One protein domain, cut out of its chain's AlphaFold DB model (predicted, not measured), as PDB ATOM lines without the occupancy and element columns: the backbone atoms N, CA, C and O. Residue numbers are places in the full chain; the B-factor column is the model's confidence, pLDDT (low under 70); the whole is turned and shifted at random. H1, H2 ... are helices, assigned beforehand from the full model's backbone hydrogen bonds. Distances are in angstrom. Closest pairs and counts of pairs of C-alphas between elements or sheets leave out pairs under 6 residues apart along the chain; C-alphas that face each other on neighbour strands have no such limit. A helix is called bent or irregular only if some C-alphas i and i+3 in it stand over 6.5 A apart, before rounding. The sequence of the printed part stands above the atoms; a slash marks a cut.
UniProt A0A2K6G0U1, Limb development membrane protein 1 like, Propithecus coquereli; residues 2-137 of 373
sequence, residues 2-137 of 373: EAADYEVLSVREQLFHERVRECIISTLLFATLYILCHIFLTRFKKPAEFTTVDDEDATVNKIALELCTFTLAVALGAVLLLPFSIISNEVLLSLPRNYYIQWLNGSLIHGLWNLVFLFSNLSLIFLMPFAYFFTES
ATOM      1  N   GLU A   2     108.270  -9.705  43.406       61.03
ATOM      2  CA  GLU A   2     109.581  -9.346  43.961       61.03
ATOM      3  C   GLU A   2     109.632  -7.857  44.315       61.03
ATOM      4  O   GLU A   2     108.937  -7.046  43.711       61.03
ATOM      5  N   ALA A   3     110.464  -7.485  45.292       70.56
ATOM      6  CA  ALA A   3     110.643  -6.096  45.732       70.56
ATOM      7  C   ALA A   3     110.976  -5.128  44.573       70.56
ATOM      8  O   ALA A   3     110.580  -3.966  44.614       70.56
ATOM      9  N   ALA A   4     111.608  -5.632  43.509       70.88
ATOM     10  CA  ALA A   4     111.888  -4.887  42.285       70.88
ATOM     11  C   ALA A   4     110.616  -4.426  41.544       70.88
ATOM     12  O   ALA A   4     110.577  -3.308  41.034       70.88
ATOM     13  N   ASP A   5     109.546  -5.231  41.531       72.31
ATOM     14  CA  ASP A   5     108.283  -4.857  40.880       72.31
ATOM     15  C   ASP A   5     107.591  -3.704  41.620       72.31
ATOM     16  O   ASP A   5     106.990  -2.830  40.991       72.31
ATOM     17  N   TYR A   6     107.703  -3.671  42.954       73.81
ATOM     18  CA  TYR A   6     107.156  -2.596  43.785       73.81
ATOM     19  C   TYR A   6     107.925  -1.281  43.607       73.81
ATOM     20  O   TYR A   6     107.300  -0.223  43.511       73.81
ATOM     21  N   GLU A   7     109.255  -1.329  43.497       77.75
ATOM     22  CA  GLU A   7     110.062  -0.136  43.214       77.75
ATOM     23  C   GLU A   7     109.740   0.447  41.832       77.75
ATOM     24  O   GLU A   7     109.478   1.645  41.719       77.75
ATOM     25  N   VAL A   8     109.637  -0.387  40.790       77.31
ATOM     26  CA  VAL A   8     109.280   0.064  39.431       77.31
ATOM     27  C   VAL A   8     107.872   0.669  39.380       77.31
ATOM     28  O   VAL A   8     107.663   1.699  38.730       77.31
ATOM     29  N   LEU A   9     106.903   0.074  40.085       75.94
ATOM     30  CA  LEU A   9     105.556   0.636  40.226       75.94
ATOM     31  C   LEU A   9     105.588   2.011  40.903       75.94
ATOM     32  O   LEU A   9     104.987   2.948  40.379       75.94
ATOM     33  N   SER A  10     106.349   2.152  41.991       80.44
ATOM     34  CA  SER A  10     106.449   3.411  42.739       80.44
ATOM     35  C   SER A  10     107.097   4.546  41.932       80.44
ATOM     36  O   SER A  10     106.608   5.675  41.952       80.44
ATOM     37  N   VAL A  11     108.135   4.252  41.138       83.88
ATOM     38  CA  VAL A  11     108.793   5.237  40.260       83.88
ATOM     39  C   VAL A  11     107.849   5.685  39.142       83.88
ATOM     40  O   VAL A  11     107.767   6.872  38.821       83.88
ATOM     41  N   ARG A  12     107.089   4.751  38.560       82.50
ATOM     42  CA  ARG A  12     106.108   5.071  37.516       82.50
ATOM     43  C   ARG A  12     104.967   5.939  38.050       82.50
ATOM     44  O   ARG A  12     104.541   6.864  37.361       82.50
ATOM     45  N   GLU A  13     104.482   5.659  39.259       83.75
ATOM     46  CA  GLU A  13     103.458   6.468  39.929       83.75
ATOM     47  C   GLU A  13     103.963   7.883  40.229       83.75
ATOM     48  O   GLU A  13     103.268   8.856  39.936       83.75
ATOM     49  N   GLN A  14     105.197   8.017  40.722       80.06
ATOM     50  CA  GLN A  14     105.820   9.322  40.943       80.06
ATOM     51  C   GLN A  14     105.914  10.126  39.642       80.06
ATOM     52  O   GLN A  14     105.395  11.239  39.584       80.06
ATOM     53  N   LEU A  15     106.464   9.546  38.571       81.56
ATOM     54  CA  LEU A  15     106.552  10.208  37.264       81.56
ATOM     55  C   LEU A  15     105.178  10.617  36.719       81.56
ATOM     56  O   LEU A  15     105.033  11.702  36.156       81.56
ATOM     57  N   PHE A  16     104.154   9.779  36.897       83.00
ATOM     58  CA  PHE A  16     102.790  10.117  36.499       83.00
ATOM     59  C   PHE A  16     102.270  11.343  37.257       83.00
ATOM     60  O   PHE A  16     101.785  12.289  36.635       83.00
ATOM     61  N   HIS A  17     102.414  11.369  38.584       82.06
ATOM     62  CA  HIS A  17     101.989  12.507  39.397       82.06
ATOM     63  C   HIS A  17     102.751  13.791  39.056       82.06
ATOM     64  O   HIS A  17     102.144  14.863  39.004       82.06
ATOM     65  N   GLU A  18     104.048  13.697  38.759       80.31
ATOM     66  CA  GLU A  18     104.837  14.843  38.311       80.31
ATOM     67  C   GLU A  18     104.364  15.375  36.959       80.31
ATOM     68  O   GLU A  18     104.149  16.580  36.826       80.31
ATOM     69  N   ARG A  19     104.100  14.497  35.984       81.00
ATOM     70  CA  ARG A  19     103.574  14.896  34.670       81.00
ATOM     71  C   ARG A  19     102.185  15.505  34.747       81.00
ATOM     72  O   ARG A  19     101.922  16.510  34.089       81.00
ATOM     73  N   VAL A  20     101.300  14.937  35.561       85.81
ATOM     74  CA  VAL A  20      99.961  15.495  35.787       85.81
ATOM     75  C   VAL A  20     100.070  16.888  36.405       85.81
ATOM     76  O   VAL A  20      99.431  17.820  35.923       85.81
ATOM     77  N   ARG A  21     100.926  17.057  37.419       85.00
ATOM     78  CA  ARG A  21     101.195  18.358  38.043       85.00
ATOM     79  C   ARG A  21     101.725  19.372  37.027       85.00
ATOM     80  O   ARG A  21     101.195  20.477  36.959       85.00
ATOM     81  N   GLU A  22     102.724  19.000  36.229       84.44
ATOM     82  CA  GLU A  22     103.282  19.854  35.170       84.44
ATOM     83  C   GLU A  22     102.206  20.298  34.172       84.44
ATOM     84  O   GLU A  22     102.078  21.491  33.894       84.44
ATOM     85  N   CYS A  23     101.379  19.365  33.692       84.69
ATOM     86  CA  CYS A  23     100.274  19.664  32.782       84.69
ATOM     87  C   CYS A  23      99.255  20.620  33.405       84.69
ATOM     88  O   CYS A  23      98.840  21.579  32.754       84.69
ATOM     89  N   ILE A  24      98.859  20.389  34.660       88.81
ATOM     90  CA  ILE A  24      97.897  21.248  35.363       88.81
ATOM     91  C   ILE A  24      98.449  22.668  35.476       88.81
ATOM     92  O   ILE A  24      97.769  23.623  35.105       88.81
ATOM     93  N   ILE A  25      99.691  22.817  35.939       87.94
ATOM     94  CA  ILE A  25     100.319  24.128  36.134       87.94
ATOM     95  C   ILE A  25     100.486  24.850  34.796       87.94
ATOM     96  O   ILE A  25     100.117  26.018  34.682       87.94
ATOM     97  N   SER A  26     100.972  24.153  33.767       84.06
ATOM     98  CA  SER A  26     101.124  24.725  32.428       84.06
ATOM     99  C   SER A  26      99.780  25.160  31.837       84.06
ATOM    100  O   SER A  26      99.691  26.223  31.225       84.06
ATOM    101  N   THR A  27      98.721  24.372  32.040       87.12
ATOM    102  CA  THR A  27      97.372  24.696  31.550       87.12
ATOM    103  C   THR A  27      96.797  25.903  32.281       87.12
ATOM    104  O   THR A  27      96.227  26.785  31.644       87.12
ATOM    105  N   LEU A  28      96.974  25.985  33.603       90.88
ATOM    106  CA  LEU A  28      96.540  27.136  34.395       90.88
ATOM    107  C   LEU A  28      97.278  28.410  33.976       90.88
ATOM    108  O   LEU A  28      96.639  29.434  33.741       90.88
ATOM    109  N   LEU A  29      98.602  28.345  33.822       88.44
ATOM    110  CA  LEU A  29      99.408  29.477  33.368       88.44
ATOM    111  C   LEU A  29      98.938  29.944  31.985       88.44
ATOM    112  O   LEU A  29      98.632  31.123  31.804       88.44
ATOM    113  N   PHE A  30      98.776  29.020  31.038       90.00
ATOM    114  CA  PHE A  30      98.271  29.347  29.708       90.00
ATOM    115  C   PHE A  30      96.857  29.949  29.744       90.00
ATOM    116  O   PHE A  30      96.610  30.965  29.099       90.00
ATOM    117  N   ALA A  31      95.945  29.394  30.548       92.69
ATOM    118  CA  ALA A  31      94.590  29.919  30.706       92.69
ATOM    119  C   ALA A  31      94.591  31.350  31.267       92.69
ATOM    120  O   ALA A  31      93.847  32.202  30.780       92.69
ATOM    121  N   THR A  32      95.452  31.655  32.245       93.12
ATOM    122  CA  THR A  32      95.572  33.027  32.766       93.12
ATOM    123  C   THR A  32      96.088  33.997  31.707       93.12
ATOM    124  O   THR A  32      95.502  35.065  31.533       93.12
ATOM    125  N   LEU A  33      97.119  33.617  30.944       92.00
ATOM    126  CA  LEU A  33      97.623  34.423  29.829       92.00
ATOM    127  C   LEU A  33      96.548  34.637  28.761       92.00
ATOM    128  O   LEU A  33      96.374  35.760  28.291       92.00
ATOM    129  N   TYR A  34      95.788  33.595  28.422       94.25
ATOM    130  CA  TYR A  34      94.685  33.669  27.470       94.25
ATOM    131  C   TYR A  34      93.611  34.666  27.913       94.25
ATOM    132  O   TYR A  34      93.232  35.553  27.148       94.25
ATOM    133  N   ILE A  35      93.162  34.575  29.169       94.38
ATOM    134  CA  ILE A  35      92.159  35.486  29.734       94.38
ATOM    135  C   ILE A  35      92.674  36.930  29.711       94.38
ATOM    136  O   ILE A  35      91.944  37.836  29.308       94.38
ATOM    137  N   LEU A  36      93.936  37.159  30.089       93.38
ATOM    138  CA  LEU A  36      94.550  38.490  30.033       93.38
ATOM    139  C   LEU A  36      94.597  39.036  28.601       93.38
ATOM    140  O   LEU A  36      94.236  40.194  28.379       93.38
ATOM    141  N   CYS A  37      94.971  38.206  27.624       93.00
ATOM    142  CA  CYS A  37      94.975  38.574  26.206       93.00
ATOM    143  C   CYS A  37      93.573  38.907  25.699       93.00
ATOM    144  O   CYS A  37      93.387  39.923  25.030       93.00
ATOM    145  N   HIS A  38      92.575  38.097  26.050       92.06
ATOM    146  CA  HIS A  38      91.184  38.337  25.689       92.06
ATOM    147  C   HIS A  38      90.682  39.661  26.284       92.06
ATOM    148  O   HIS A  38      90.062  40.467  25.585       92.06
ATOM    149  N   ILE A  39      90.952  39.936  27.564       90.94
ATOM    150  CA  ILE A  39      90.578  41.211  28.197       90.94
ATOM    151  C   ILE A  39      91.276  42.379  27.494       90.94
ATOM    152  O   ILE A  39      90.639  43.388  27.200       90.94
ATOM    153  N   PHE A  40      92.565  42.249  27.186       88.38
ATOM    154  CA  PHE A  40      93.313  43.280  26.473       88.38
ATOM    155  C   PHE A  40      92.698  43.562  25.092       88.38
ATOM    156  O   PHE A  40      92.311  44.694  24.808       88.38
ATOM    157  N   LEU A  41      92.502  42.534  24.263       87.19
ATOM    158  CA  LEU A  41      91.922  42.670  22.923       87.19
ATOM    159  C   LEU A  41      90.506  43.252  22.951       87.19
ATOM    160  O   LEU A  41      90.207  44.167  22.187       87.19
ATOM    161  N   THR A  42      89.651  42.802  23.870       83.62
ATOM    162  CA  THR A  42      88.287  43.345  24.009       83.62
ATOM    163  C   THR A  42      88.252  44.789  24.503       83.62
ATOM    164  O   THR A  42      87.335  45.523  24.147       83.62
ATOM    165  N   ARG A  43      89.250  45.243  25.273       83.62
ATOM    166  CA  ARG A  43      89.370  46.650  25.697       83.62
ATOM    167  C   ARG A  43      89.836  47.574  24.575       83.62
ATOM    168  O   ARG A  43      89.413  48.727  24.541       83.62
ATOM    169  N   PHE A  44      90.707  47.094  23.687       78.25
ATOM    170  CA  PHE A  44      91.227  47.882  22.563       78.25
ATOM    171  C   PHE A  44      90.366  47.790  21.298       78.25
ATOM    172  O   PHE A  44      90.420  48.701  20.466       78.25
ATOM    173  N   LYS A  45      89.542  46.744  21.153       75.50
ATOM    174  CA  LYS A  45      88.540  46.653  20.087       75.50
ATOM    175  C   LYS A  45      87.507  47.761  20.304       75.50
ATOM    176  O   LYS A  45      86.682  47.699  21.212       75.50
ATOM    177  N   LYS A  46      87.580  48.813  19.479       61.84
ATOM    178  CA  LYS A  46      86.576  49.884  19.474       61.84
ATOM    179  C   LYS A  46      85.188  49.253  19.272       61.84
ATOM    180  O   LYS A  46      85.073  48.365  18.428       61.84
ATOM    181  N   PRO A  47      84.132  49.735  19.949       56.34
ATOM    182  CA  PRO A  47      82.752  49.271  19.759       56.34
ATOM    183  C   PRO A  47      82.154  49.714  18.402       56.34
ATOM    184  O   PRO A  47      80.977  50.035  18.310       56.34
ATOM    185  N   ALA A  48      82.971  49.798  17.350       46.72
ATOM    186  CA  ALA A  48      82.657  50.474  16.094       46.72
ATOM    187  C   ALA A  48      82.117  49.549  14.990       46.72
ATOM    188  O   ALA A  48      81.982  49.995  13.859       46.72
ATOM    189  N   GLU A  49      81.792  48.291  15.291       48.59
ATOM    190  CA  GLU A  49      81.319  47.334  14.277       48.59
ATOM    191  C   GLU A  49      80.157  46.463  14.780       48.59
ATOM    192  O   GLU A  49      79.872  45.406  14.236       48.59
ATOM    193  N   PHE A  50      79.446  46.902  15.825       46.72
ATOM    194  CA  PHE A  50      78.239  46.215  16.316       46.72
ATOM    195  C   PHE A  50      76.965  46.617  15.549       46.72
ATOM    196  O   PHE A  50      75.854  46.525  16.064       46.72
ATOM    197  N   THR A  51      77.130  47.084  14.311       46.81
ATOM    198  CA  THR A  51      76.045  47.354  13.359       46.81
ATOM    199  C   THR A  51      76.273  46.598  12.051       46.81
ATOM    200  O   THR A  51      75.963  47.116  10.981       46.81
ATOM    201  N   THR A  52      76.840  45.391  12.099       50.34
ATOM    202  CA  THR A  52      76.620  44.432  11.012       50.34
ATOM    203  C   THR A  52      75.213  43.878  11.198       50.34
ATOM    204  O   THR A  52      74.862  43.374  12.261       50.34
ATOM    205  N   VAL A  53      74.372  44.055  10.184       57.09
ATOM    206  CA  VAL A  53      72.954  43.656  10.178       57.09
ATOM    207  C   VAL A  53      72.791  42.121  10.210       57.09
ATOM    208  O   VAL A  53      71.677  41.640  10.406       57.09
ATOM    209  N   ASP A  54      73.888  41.363  10.081       69.44
ATOM    210  CA  ASP A  54      73.907  39.901  10.010       69.44
ATOM    211  C   ASP A  54      74.515  39.242  11.265       69.44
ATOM    212  O   ASP A  54      75.644  39.538  11.673       69.44
ATOM    213  N   ASP A  55      73.753  38.330  11.878       79.31
ATOM    214  CA  ASP A  55      74.141  37.566  13.078       79.31
ATOM    215  C   ASP A  55      75.285  36.581  12.757       79.31
ATOM    216  O   ASP A  55      76.175  36.330  13.574       79.31
ATOM    217  N   GLU A  56      75.337  36.083  11.516       80.12
ATOM    218  CA  GLU A  56      76.379  35.160  11.059       80.12
ATOM    219  C   GLU A  56      77.769  35.823  11.049       80.12
ATOM    220  O   GLU A  56      78.714  35.266  11.613       80.12
ATOM    221  N   ASP A  57      77.901  37.040  10.514       83.00
ATOM    222  CA  ASP A  57      79.173  37.779  10.490       83.00
ATOM    223  C   ASP A  57      79.679  38.121  11.895       83.00
ATOM    224  O   ASP A  57      80.881  38.047  12.179       83.00
ATOM    225  N   ALA A  58      78.759  38.425  12.816       83.06
ATOM    226  CA  ALA A  58      79.099  38.670  14.211       83.06
ATOM    227  C   ALA A  58      79.691  37.414  14.876       83.06
ATOM    228  O   ALA A  58      80.699  37.501  15.590       83.06
ATOM    229  N   THR A  59      79.112  36.235  14.620       85.62
ATOM    230  CA  THR A  59      79.645  34.967  15.146       85.62
ATOM    231  C   THR A  59      80.997  34.596  14.533       85.62
ATOM    232  O   THR A  59      81.888  34.153  15.263       85.62
ATOM    233  N   VAL A  60      81.200  34.844  13.237       88.38
ATOM    234  CA  VAL A  60      82.471  34.594  12.536       88.38
ATOM    235  C   VAL A  60      83.582  35.490  13.075       88.38
ATOM    236  O   VAL A  60      84.638  34.986  13.459       88.38
ATOM    237  N   ASN A  61      83.328  36.794  13.215       87.06
ATOM    238  CA  ASN A  61      84.287  37.739  13.792       87.06
ATOM    239  C   ASN A  61      84.597  37.395  15.263       87.06
ATOM    240  O   ASN A  61      85.728  37.557  15.718       87.06
ATOM    241  N   LYS A  62      83.625  36.861  16.018       89.12
ATOM    242  CA  LYS A  62      83.869  36.359  17.379       89.12
ATOM    243  C   LYS A  62      84.812  35.154  17.379       89.12
ATOM    244  O   LYS A  62      85.787  35.168  18.118       89.12
ATOM    245  N   ILE A  63      84.562  34.144  16.550       90.19
ATOM    246  CA  ILE A  63      85.428  32.956  16.459       90.19
ATOM    247  C   ILE A  63      86.832  33.349  15.977       90.19
ATOM    248  O   ILE A  63      87.819  32.931  16.575       90.19
ATOM    249  N   ALA A  64      86.940  34.199  14.953       90.44
ATOM    250  CA  ALA A  64      88.223  34.712  14.473       90.44
ATOM    251  C   ALA A  64      88.974  35.496  15.564       90.44
ATOM    252  O   ALA A  64      90.192  35.372  15.689       90.44
ATOM    253  N   LEU A  65      88.254  36.255  16.399       90.00
ATOM    254  CA  LEU A  65      88.837  36.932  17.553       90.00
ATOM    255  C   LEU A  65      89.394  35.932  18.575       90.00
ATOM    256  O   LEU A  65      90.510  36.150  19.026       90.00
ATOM    257  N   GLU A  66      88.683  34.847  18.900       91.81
ATOM    258  CA  GLU A  66      89.181  33.804  19.822       91.81
ATOM    259  C   GLU A  66      90.438  33.088  19.274       91.81
ATOM    260  O   GLU A  66      91.346  32.705  20.012       91.81
ATOM    261  N   LEU A  67      90.540  32.926  17.953       92.12
ATOM    262  CA  LEU A  67      91.742  32.368  17.327       92.12
ATOM    263  C   LEU A  67      92.921  33.346  17.406       92.12
ATOM    264  O   LEU A  67      94.044  32.947  17.720       92.12
ATOM    265  N   CYS A  68      92.664  34.634  17.183       91.12
ATOM    266  CA  CYS A  68      93.661  35.693  17.322       91.12
ATOM    267  C   CYS A  68      94.082  35.934  18.784       91.12
ATOM    268  O   CYS A  68      95.241  36.245  19.052       91.12
ATOM    269  N   THR A  69      93.176  35.792  19.758       93.25
ATOM    270  CA  THR A  69      93.530  35.855  21.186       93.25
ATOM    271  C   THR A  69      94.410  34.669  21.567       93.25
ATOM    272  O   THR A  69      95.380  34.856  22.302       93.25
ATOM    273  N   PHE A  70      94.130  33.474  21.033       93.56
ATOM    274  CA  PHE A  70      94.972  32.295  21.229       93.56
ATOM    275  C   PHE A  70      96.381  32.509  20.668       93.56
ATOM    276  O   PHE A  70      97.361  32.286  21.382       93.56
ATOM    277  N   THR A  71      96.510  32.990  19.426       93.06
ATOM    278  CA  THR A  71      97.827  33.239  18.815       93.06
ATOM    279  C   THR A  71      98.615  34.303  19.582       93.06
ATOM    280  O   THR A  71      99.811  34.124  19.823       93.06
ATOM    281  N   LEU A  72      97.950  35.362  20.058       92.19
ATOM    282  CA  LEU A  72      98.570  36.378  20.908       92.19
ATOM    283  C   LEU A  72      99.046  35.799  22.249       92.19
ATOM    284  O   LEU A  72     100.154  36.111  22.687       92.19
ATOM    285  N   ALA A  73      98.248  34.941  22.891       94.25
ATOM    286  CA  ALA A  73      98.614  34.307  24.157       94.25
ATOM    287  C   ALA A  73      99.845  33.401  24.010       94.25
ATOM    288  O   ALA A  73     100.739  33.439  24.854       94.25
ATOM    289  N   VAL A  74      99.930  32.637  22.918       92.25
ATOM    290  CA  VAL A  74     101.100  31.803  22.596       92.25
ATOM    291  C   VAL A  74     102.334  32.663  22.323       92.25
ATOM    292  O   VAL A  74     103.411  32.360  22.835       92.25
ATOM    293  N   ALA A  75     102.187  33.761  21.576       90.12
ATOM    294  CA  ALA A  75     103.285  34.688  21.308       90.12
ATOM    295  C   ALA A  75     103.814  35.345  22.595       90.12
ATOM    296  O   ALA A  75     105.025  35.382  22.817       90.12
ATOM    297  N   LEU A  76     102.925  35.805  23.485       90.12
ATOM    298  CA  LEU A  76     103.325  36.314  24.801       90.12
ATOM    299  C   LEU A  76     103.954  35.220  25.665       90.12
ATOM    300  O   LEU A  76     104.940  35.490  26.343       90.12
ATOM    301  N   GLY A  77     103.433  33.992  25.611       89.31
ATOM    302  CA  GLY A  77     104.026  32.833  26.272       89.31
ATOM    303  C   GLY A  77     105.468  32.586  25.828       89.31
ATOM    304  O   GLY A  77     106.332  32.399  26.677       89.31
ATOM    305  N   ALA A  78     105.752  32.672  24.525       87.62
ATOM    306  CA  ALA A  78     107.104  32.537  23.977       87.62
ATOM    307  C   ALA A  78     108.049  33.650  24.447       87.62
ATOM    308  O   ALA A  78     109.171  33.368  24.864       87.62
ATOM    309  N   VAL A  79     107.587  34.904  24.449       86.12
ATOM    310  CA  VAL A  79     108.389  36.048  24.917       86.12
ATOM    311  C   VAL A  79     108.649  35.975  26.425       86.12
ATOM    312  O   VAL A  79     109.749  36.283  26.879       86.12
ATOM    313  N   LEU A  80     107.655  35.556  27.212       86.06
ATOM    314  CA  LEU A  80     107.748  35.470  28.670       86.06
ATOM    315  C   LEU A  80     108.468  34.211  29.164       86.06
ATOM    316  O   LEU A  80     108.817  34.136  30.341       86.06
ATOM    317  N   LEU A  81     108.734  33.243  28.289       85.50
ATOM    318  CA  LEU A  81     109.345  31.973  28.666       85.50
ATOM    319  C   LEU A  81     110.760  32.157  29.231       85.50
ATOM    320  O   LEU A  81     111.099  31.618  30.284       85.50
ATOM    321  N   LEU A  82     111.572  32.975  28.561       79.38
ATOM    322  CA  LEU A  82     112.929  33.297  29.004       79.38
ATOM    323  C   LEU A  82     112.965  34.037  30.352       79.38
ATOM    324  O   LEU A  82     113.629  33.539  31.262       79.38
ATOM    325  N   PRO A  83     112.255  35.169  30.550       84.44
ATOM    326  CA  PRO A  83     112.258  35.843  31.846       84.44
ATOM    327  C   PRO A  83     111.649  34.970  32.946       84.44
ATOM    328  O   PRO A  83     112.148  34.987  34.067       84.44
ATOM    329  N   PHE A  84     110.634  34.157  32.638       83.00
ATOM    330  CA  PHE A  84     110.091  33.196  33.595       83.00
ATOM    331  C   PHE A  84     111.136  32.160  34.020       83.00
ATOM    332  O   PHE A  84     111.252  31.884  35.211       83.00
ATOM    333  N   SER A  85     111.930  31.630  33.085       84.50
ATOM    334  CA  SER A  85     113.013  30.683  33.384       84.50
ATOM    335  C   SER A  85     114.072  31.298  34.307       84.50
ATOM    336  O   SER A  85     114.444  30.698  35.314       84.50
ATOM    337  N   ILE A  86     114.490  32.537  34.021       83.81
ATOM    338  CA  ILE A  86     115.480  33.266  34.831       83.81
ATOM    339  C   ILE A  86     114.949  33.511  36.247       83.81
ATOM    340  O   ILE A  86     115.616  33.173  37.223       83.81
ATOM    341  N   ILE A  87     113.732  34.054  36.364       83.81
ATOM    342  CA  ILE A  87     113.098  34.323  37.663       83.81
ATOM    343  C   ILE A  87     112.921  33.020  38.446       83.81
ATOM    344  O   ILE A  87     113.180  32.984  39.644       83.81
ATOM    345  N   SER A  88     112.515  31.945  37.772       82.25
ATOM    346  CA  SER A  88     112.325  30.641  38.408       82.25
ATOM    347  C   SER A  88     113.623  30.110  39.008       82.25
ATOM    348  O   SER A  88     113.632  29.664  40.153       82.25
ATOM    349  N   ASN A  89     114.727  30.217  38.266       83.56
ATOM    350  CA  ASN A  89     116.041  29.799  38.738       83.56
ATOM    351  C   ASN A  89     116.530  30.646  39.924       83.56
ATOM    352  O   ASN A  89     117.029  30.106  40.907       83.56
ATOM    353  N   GLU A  90     116.328  31.962  39.879       86.50
ATOM    354  CA  GLU A  90     116.720  32.850  40.978       86.50
ATOM    355  C   GLU A  90     115.909  32.581  42.255       86.50
ATOM    356  O   GLU A  90     116.449  32.576  43.361       86.50
ATOM    357  N   VAL A  91     114.610  32.296  42.114       83.88
ATOM    358  CA  VAL A  91     113.725  31.945  43.235       83.88
ATOM    359  C   VAL A  91     114.134  30.612  43.874       83.88
ATOM    360  O   VAL A  91     114.125  30.499  45.102       83.88
ATOM    361  N   LEU A  92     114.542  29.626  43.069       81.75
ATOM    362  CA  LEU A  92     115.100  28.356  43.547       81.75
ATOM    363  C   LEU A  92     116.392  28.562  44.347       81.75
ATOM    364  O   LEU A  92     116.529  28.007  45.438       81.75
ATOM    365  N   LEU A  93     117.317  29.379  43.832       81.44
ATOM    366  CA  LEU A  93     118.585  29.682  44.503       81.44
ATOM    367  C   LEU A  93     118.380  30.502  45.784       81.44
ATOM    368  O   LEU A  93     119.066  30.276  46.779       81.44
ATOM    369  N   SER A  94     117.400  31.406  45.786       83.00
ATOM    370  CA  SER A  94     117.072  32.255  46.937       83.00
ATOM    371  C   SER A  94     116.431  31.481  48.097       83.00
ATOM    372  O   SER A  94     116.541  31.896  49.252       83.00
ATOM    373  N   LEU A  95     115.736  30.369  47.824       79.62
ATOM    374  CA  LEU A  95     114.955  29.615  48.817       79.62
ATOM    375  C   LEU A  95     115.249  28.100  48.770       79.62
ATOM    376  O   LEU A  95     114.331  27.296  48.588       79.62
ATOM    377  N   PRO A  96     116.496  27.669  49.047       76.19
ATOM    378  CA  PRO A  96     116.935  26.283  48.846       76.19
ATOM    379  C   PRO A  96     116.247  25.260  49.768       76.19
ATOM    380  O   PRO A  96     116.284  24.059  49.509       76.19
ATOM    381  N   ARG A  97     115.623  25.709  50.866       71.31
ATOM    382  CA  ARG A  97     115.009  24.841  51.891       71.31
ATOM    383  C   ARG A  97     113.482  24.763  51.847       71.31
ATOM    384  O   ARG A  97     112.906  24.033  52.650       71.31
ATOM    385  N   ASN A  98     112.809  25.486  50.950       80.12
ATOM    386  CA  ASN A  98     111.345  25.490  50.904       80.12
ATOM    387  C   ASN A  98     110.799  24.389  49.987       80.12
ATOM    388  O   ASN A  98     110.799  24.527  48.765       80.12
ATOM    389  N   TYR A  99     110.239  23.336  50.590       73.75
ATOM    390  CA  TYR A  99     109.565  22.242  49.875       73.75
ATOM    391  C   TYR A  99     108.459  22.743  48.925       73.75
ATOM    392  O   TYR A  99     108.286  22.227  47.825       73.75
ATOM    393  N   TYR A 100     107.757  23.821  49.295       72.38
ATOM    394  CA  TYR A 100     106.677  24.409  48.491       72.38
ATOM    395  C   TYR A 100     107.119  25.089  47.189       72.38
ATOM    396  O   TYR A 100     106.253  25.466  46.407       72.38
ATOM    397  N   ILE A 101     108.418  25.279  46.947       76.75
ATOM    398  CA  ILE A 101     108.950  25.937  45.736       76.75
ATOM    399  C   ILE A 101     109.674  24.932  44.829       76.75
ATOM    400  O   ILE A 101     109.840  25.181  43.642       76.75
ATOM    401  N   GLN A 102     109.995  23.740  45.339       71.38
ATOM    402  CA  GLN A 102     110.685  22.677  44.598       71.38
ATOM    403  C   GLN A 102     109.872  22.088  43.436       71.38
ATOM    404  O   GLN A 102     110.406  21.313  42.655       71.38
ATOM    405  N   TRP A 103     108.586  22.424  43.290       74.25
ATOM    406  CA  TRP A 103     107.823  22.050  42.092       74.25
ATOM    407  C   TRP A 103     108.239  22.865  40.859       74.25
ATOM    408  O   TRP A 103     107.995  22.431  39.732       74.25
ATOM    409  N   LEU A 104     108.853  24.034  41.062       73.62
ATOM    410  CA  LEU A 104     109.342  24.919  40.014       73.62
ATOM    411  C   LEU A 104     110.700  24.410  39.514       73.62
ATOM    412  O   LEU A 104     111.720  25.034  39.742       73.62
ATOM    413  N   ASN A 105     110.722  23.237  38.881       75.50
ATOM    414  CA  ASN A 105     111.953  22.581  38.431       75.50
ATOM    415  C   ASN A 105     112.216  22.774  36.933       75.50
ATOM    416  O   ASN A 105     111.337  23.156  36.157       75.50
ATOM    417  N   GLY A 106     113.427  22.409  36.500       74.75
ATOM    418  CA  GLY A 106     113.806  22.384  35.085       74.75
ATOM    419  C   GLY A 106     112.901  21.503  34.211       74.75
ATOM    420  O   GLY A 106     112.698  21.822  33.041       74.75
ATOM    421  N   SER A 107     112.284  20.453  34.769       79.00
ATOM    422  CA  SER A 107     111.324  19.602  34.050       79.00
ATOM    423  C   SER A 107     110.054  20.363  33.646       79.00
ATOM    424  O   SER A 107     109.597  20.235  32.509       79.00
ATOM    425  N   LEU A 108     109.547  21.238  34.524       80.00
ATOM    426  CA  LEU A 108     108.408  22.111  34.243       80.00
ATOM    427  C   LEU A 108     108.762  23.145  33.168       80.00
ATOM    428  O   LEU A 108     107.974  23.366  32.252       80.00
ATOM    429  N   ILE A 109     109.949  23.756  33.255       82.12
ATOM    430  CA  ILE A 109     110.425  24.735  32.263       82.12
ATOM    431  C   ILE A 109     110.548  24.076  30.885       82.12
ATOM    432  O   ILE A 109     110.090  24.637  29.890       82.12
ATOM    433  N   HIS A 110     111.093  22.862  30.822       79.81
ATOM    434  CA  HIS A 110     111.164  22.090  29.584       79.81
ATOM    435  C   HIS A 110     109.766  21.712  29.062       79.81
ATOM    436  O   HIS A 110     109.521  21.736  27.853       79.81
ATOM    437  N   GLY A 111     108.827  21.381  29.954       80.88
ATOM    438  CA  GLY A 111     107.423  21.149  29.601       80.88
ATOM    439  C   GLY A 111     106.764  22.386  28.981       80.88
ATOM    440  O   GLY A 111     106.131  22.281  27.931       80.88
ATOM    441  N   LEU A 112     106.979  23.564  29.576       83.75
ATOM    442  CA  LEU A 112     106.503  24.851  29.064       83.75
ATOM    443  C   LEU A 112     107.112  25.183  27.694       83.75
ATOM    444  O   LEU A 112     106.379  25.585  26.795       83.75
ATOM    445  N   TRP A 113     108.418  24.963  27.506       84.25
ATOM    446  CA  TRP A 113     109.092  25.110  26.207       84.25
ATOM    447  C   TRP A 113     108.445  24.256  25.123       84.25
ATOM    448  O   TRP A 113     108.083  24.775  24.067       84.25
ATOM    449  N   ASN A 114     108.239  22.968  25.397       82.88
ATOM    450  CA  ASN A 114     107.621  22.056  24.437       82.88
ATOM    451  C   ASN A 114     106.184  22.466  24.096       82.88
ATOM    452  O   ASN A 114     105.787  22.427  22.933       82.88
ATOM    453  N   LEU A 115     105.409  22.876  25.100       84.00
ATOM    454  CA  LEU A 115     104.024  23.300  24.918       84.00
ATOM    455  C   LEU A 115     103.926  24.597  24.103       84.00
ATOM    456  O   LEU A 115     103.139  24.672  23.159       84.00
ATOM    457  N   VAL A 116     104.756  25.595  24.412       88.12
ATOM    458  CA  VAL A 116     104.819  26.851  23.653       88.12
ATOM    459  C   VAL A 116     105.295  26.601  22.224       88.12
ATOM    460  O   VAL A 116     104.715  27.152  21.292       88.12
ATOM    461  N   PHE A 117     106.292  25.737  22.023       82.31
ATOM    462  CA  PHE A 117     106.766  25.363  20.691       82.31
ATOM    463  C   PHE A 117     105.667  24.688  19.863       82.31
ATOM    464  O   PHE A 117     105.418  25.077  18.720       82.31
ATOM    465  N   LEU A 118     104.963  23.713  20.441       83.56
ATOM    466  CA  LEU A 118     103.855  23.026  19.780       83.56
ATOM    467  C   LEU A 118     102.753  24.013  19.376       83.56
ATOM    468  O   LEU A 118     102.335  24.041  18.217       83.56
ATOM    469  N   PHE A 119     102.304  24.847  20.314       86.06
ATOM    470  CA  PHE A 119     101.243  25.811  20.046       86.06
ATOM    471  C   PHE A 119     101.676  26.927  19.096       86.06
ATOM    472  O   PHE A 119     100.853  27.393  18.311       86.06
ATOM    473  N   SER A 120     102.951  27.322  19.099       87.12
ATOM    474  CA  SER A 120     103.478  28.311  18.157       87.12
ATOM    475  C   SER A 120     103.399  27.789  16.725       87.12
ATOM    476  O   SER A 120     102.792  28.444  15.877       87.12
ATOM    477  N   ASN A 121     103.871  26.563  16.477       82.94
ATOM    478  CA  ASN A 121     103.777  25.933  15.158       82.94
ATOM    479  C   ASN A 121     102.320  25.722  14.719       82.94
ATOM    480  O   ASN A 121     101.966  26.040  13.583       82.94
ATOM    481  N   LEU A 122     101.451  25.261  15.629       85.12
ATOM    482  CA  LEU A 122     100.014  25.127  15.365       85.12
ATOM    483  C   LEU A 122      99.386  26.474  14.972       85.12
ATOM    484  O   LEU A 122      98.607  26.556  14.023       85.12
ATOM    485  N   SER A 123      99.738  27.542  15.689       90.06
ATOM    486  CA  SER A 123      99.167  28.869  15.471       90.06
ATOM    487  C   SER A 123      99.617  29.526  14.169       90.06
ATOM    488  O   SER A 123      98.793  30.116  13.470       90.06
ATOM    489  N   LEU A 124     100.900  29.390  13.825       83.06
ATOM    490  CA  LEU A 124     101.489  29.990  12.632       83.06
ATOM    491  C   LEU A 124     101.038  29.282  11.356       83.06
ATOM    492  O   LEU A 124     100.706  29.949  10.381       83.06
ATOM    493  N   ILE A 125     101.011  27.947  11.365       79.88
ATOM    494  CA  ILE A 125     100.716  27.155  10.165       79.88
ATOM    495  C   ILE A 125      99.205  27.036   9.935       79.88
ATOM    496  O   ILE A 125      98.761  27.105   8.792       79.88
ATOM    497  N   PHE A 126      98.408  26.876  10.998       85.00
ATOM    498  CA  PHE A 126      96.982  26.569  10.863       85.00
ATOM    499  C   PHE A 126      96.067  27.706  11.322       85.00
ATOM    500  O   PHE A 126      95.222  28.143  10.545       85.00
ATOM    501  N   LEU A 127      96.212  28.204  12.557       88.81
ATOM    502  CA  LEU A 127      95.197  29.093  13.152       88.81
ATOM    503  C   LEU A 127      95.150  30.483  12.503       88.81
ATOM    504  O   LEU A 127      94.056  30.987  12.260       88.81
ATOM    505  N   MET A 128      96.300  31.103  12.210       88.50
ATOM    506  CA  MET A 128      96.333  32.432  11.580       88.50
ATOM    507  C   MET A 128      95.824  32.426  10.130       88.50
ATOM    508  O   MET A 128      94.934  33.226   9.830       88.50
ATOM    509  N   PRO A 129      96.299  31.533   9.236       89.56
ATOM    510  CA  PRO A 129      95.738  31.423   7.889       89.56
ATOM    511  C   PRO A 129      94.245  31.090   7.913       89.56
ATOM    512  O   PRO A 129      93.474  31.694   7.172       89.56
ATOM    513  N   PHE A 130      93.821  30.186   8.804       90.75
ATOM    514  CA  PHE A 130      92.407  29.866   8.979       90.75
ATOM    515  C   PHE A 130      91.595  31.098   9.379       90.75
ATOM    516  O   PHE A 130      90.596  31.380   8.731       90.75
ATOM    517  N   ALA A 131      92.024  31.860  10.391       92.06
ATOM    518  CA  ALA A 131      91.301  33.046  10.844       92.06
ATOM    519  C   ALA A 131      91.120  34.080   9.720       92.06
ATOM    520  O   ALA A 131      90.028  34.625   9.581       92.06
ATOM    521  N   TYR A 132      92.151  34.294   8.893       91.44
ATOM    522  CA  TYR A 132      92.095  35.208   7.749       91.44
ATOM    523  C   TYR A 132      91.094  34.750   6.678       91.44
ATOM    524  O   TYR A 132      90.196  35.504   6.303       91.44
ATOM    525  N   PHE A 133      91.207  33.504   6.205       91.94
ATOM    526  CA  PHE A 133      90.275  32.994   5.195       91.94
ATOM    527  C   PHE A 133      88.855  32.876   5.744       91.94
ATOM    528  O   PHE A 133      87.897  33.040   4.999       91.94
ATOM    529  N   PHE A 134      88.700  32.617   7.040       91.62
ATOM    530  CA  PHE A 134      87.397  32.490   7.683       91.62
ATOM    531  C   PHE A 134      86.642  33.803   7.765       91.62
ATOM    532  O   PHE A 134      85.443  33.816   7.494       91.62
ATOM    533  N   THR A 135      87.336  34.908   8.035       89.56
ATOM    534  CA  THR A 135      86.717  36.233   7.954       89.56
ATOM    535  C   THR A 135      86.333  36.626   6.529       89.56
ATOM    536  O   THR A 135      85.338  37.321   6.365       89.56
ATOM    537  N   GLU A 136      87.069  36.151   5.516       89.44
ATOM    538  CA  GLU A 136      86.822  36.486   4.102       89.44
ATOM    539  C   GLU A 136      85.808  35.553   3.412       89.44
ATOM    540  O   GLU A 136      85.170  35.934   2.441       89.44
ATOM    541  N   SER A 137      85.644  34.318   3.894       89.44
ATOM    542  CA  SER A 137      84.756  33.325   3.272       89.44
ATOM    543  C   SER A 137      83.284  33.744   3.328       89.44
ATOM    544  O   SER A 137      82.825  34.196   4.374       89.44
TER     545      SER A 137
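This is residues 2 to 137 of the 373 residues of the protein "Limb development membrane protein 1 like" of Propithecus coquereli (UniProt A0A2K6G0U1). One long helix, H1, crosses a pair of bent helices, H2 and H3, that run opposite ways; residues 2 to 17 stick out. The printed part has 136 residues with three named helices, H1, H2, H3 in order: all helix, mostly crossed. It is loose, radius of gyration of the C-alphas 20.5 A, spanning 71 by 38 by 22 A.

Start at H1, residues 3 to 44: Tyr 34 comes closest to Ala 73 of H2a, residues 55 to 79, C-alphas 5.2 A apart, at a steep tilt of 59 degrees. H1 touches H3a, residues 106 to 125, with residues 22 to 26 alone; the closest C-alphas, Glu 22 and Leu 108, are 5.7 A apart. H2a touches H3b, residues 128 to 136, at a shallow tilt of 18 degrees, opposite ways, closest C-alphas Ala 64 and Ala 131, 5.0 A. H2b, residues 82 to 94, is apart from H1. In these helices and arms every O i to N i+4 pair is within hydrogen-bond range.

Find C-alpha 3 at (110.643, -6.096, 45.732); H1 runs 61.9 A. By hydrogen bonds H2 and H3 were each assigned as one helix, but are bent: C-alphas 79 and 82 are 6.7 A apart, 125 and 128 7.0 A. H2a spans 36.3 A, H3a 28.6 A; H3b ends at C-alpha 136, (86.822, 36.486, 4.102).

The printed part has no cut. H2 to H3 is a long link. Confidence is under 70 at residue 2 and residues 46 to 54.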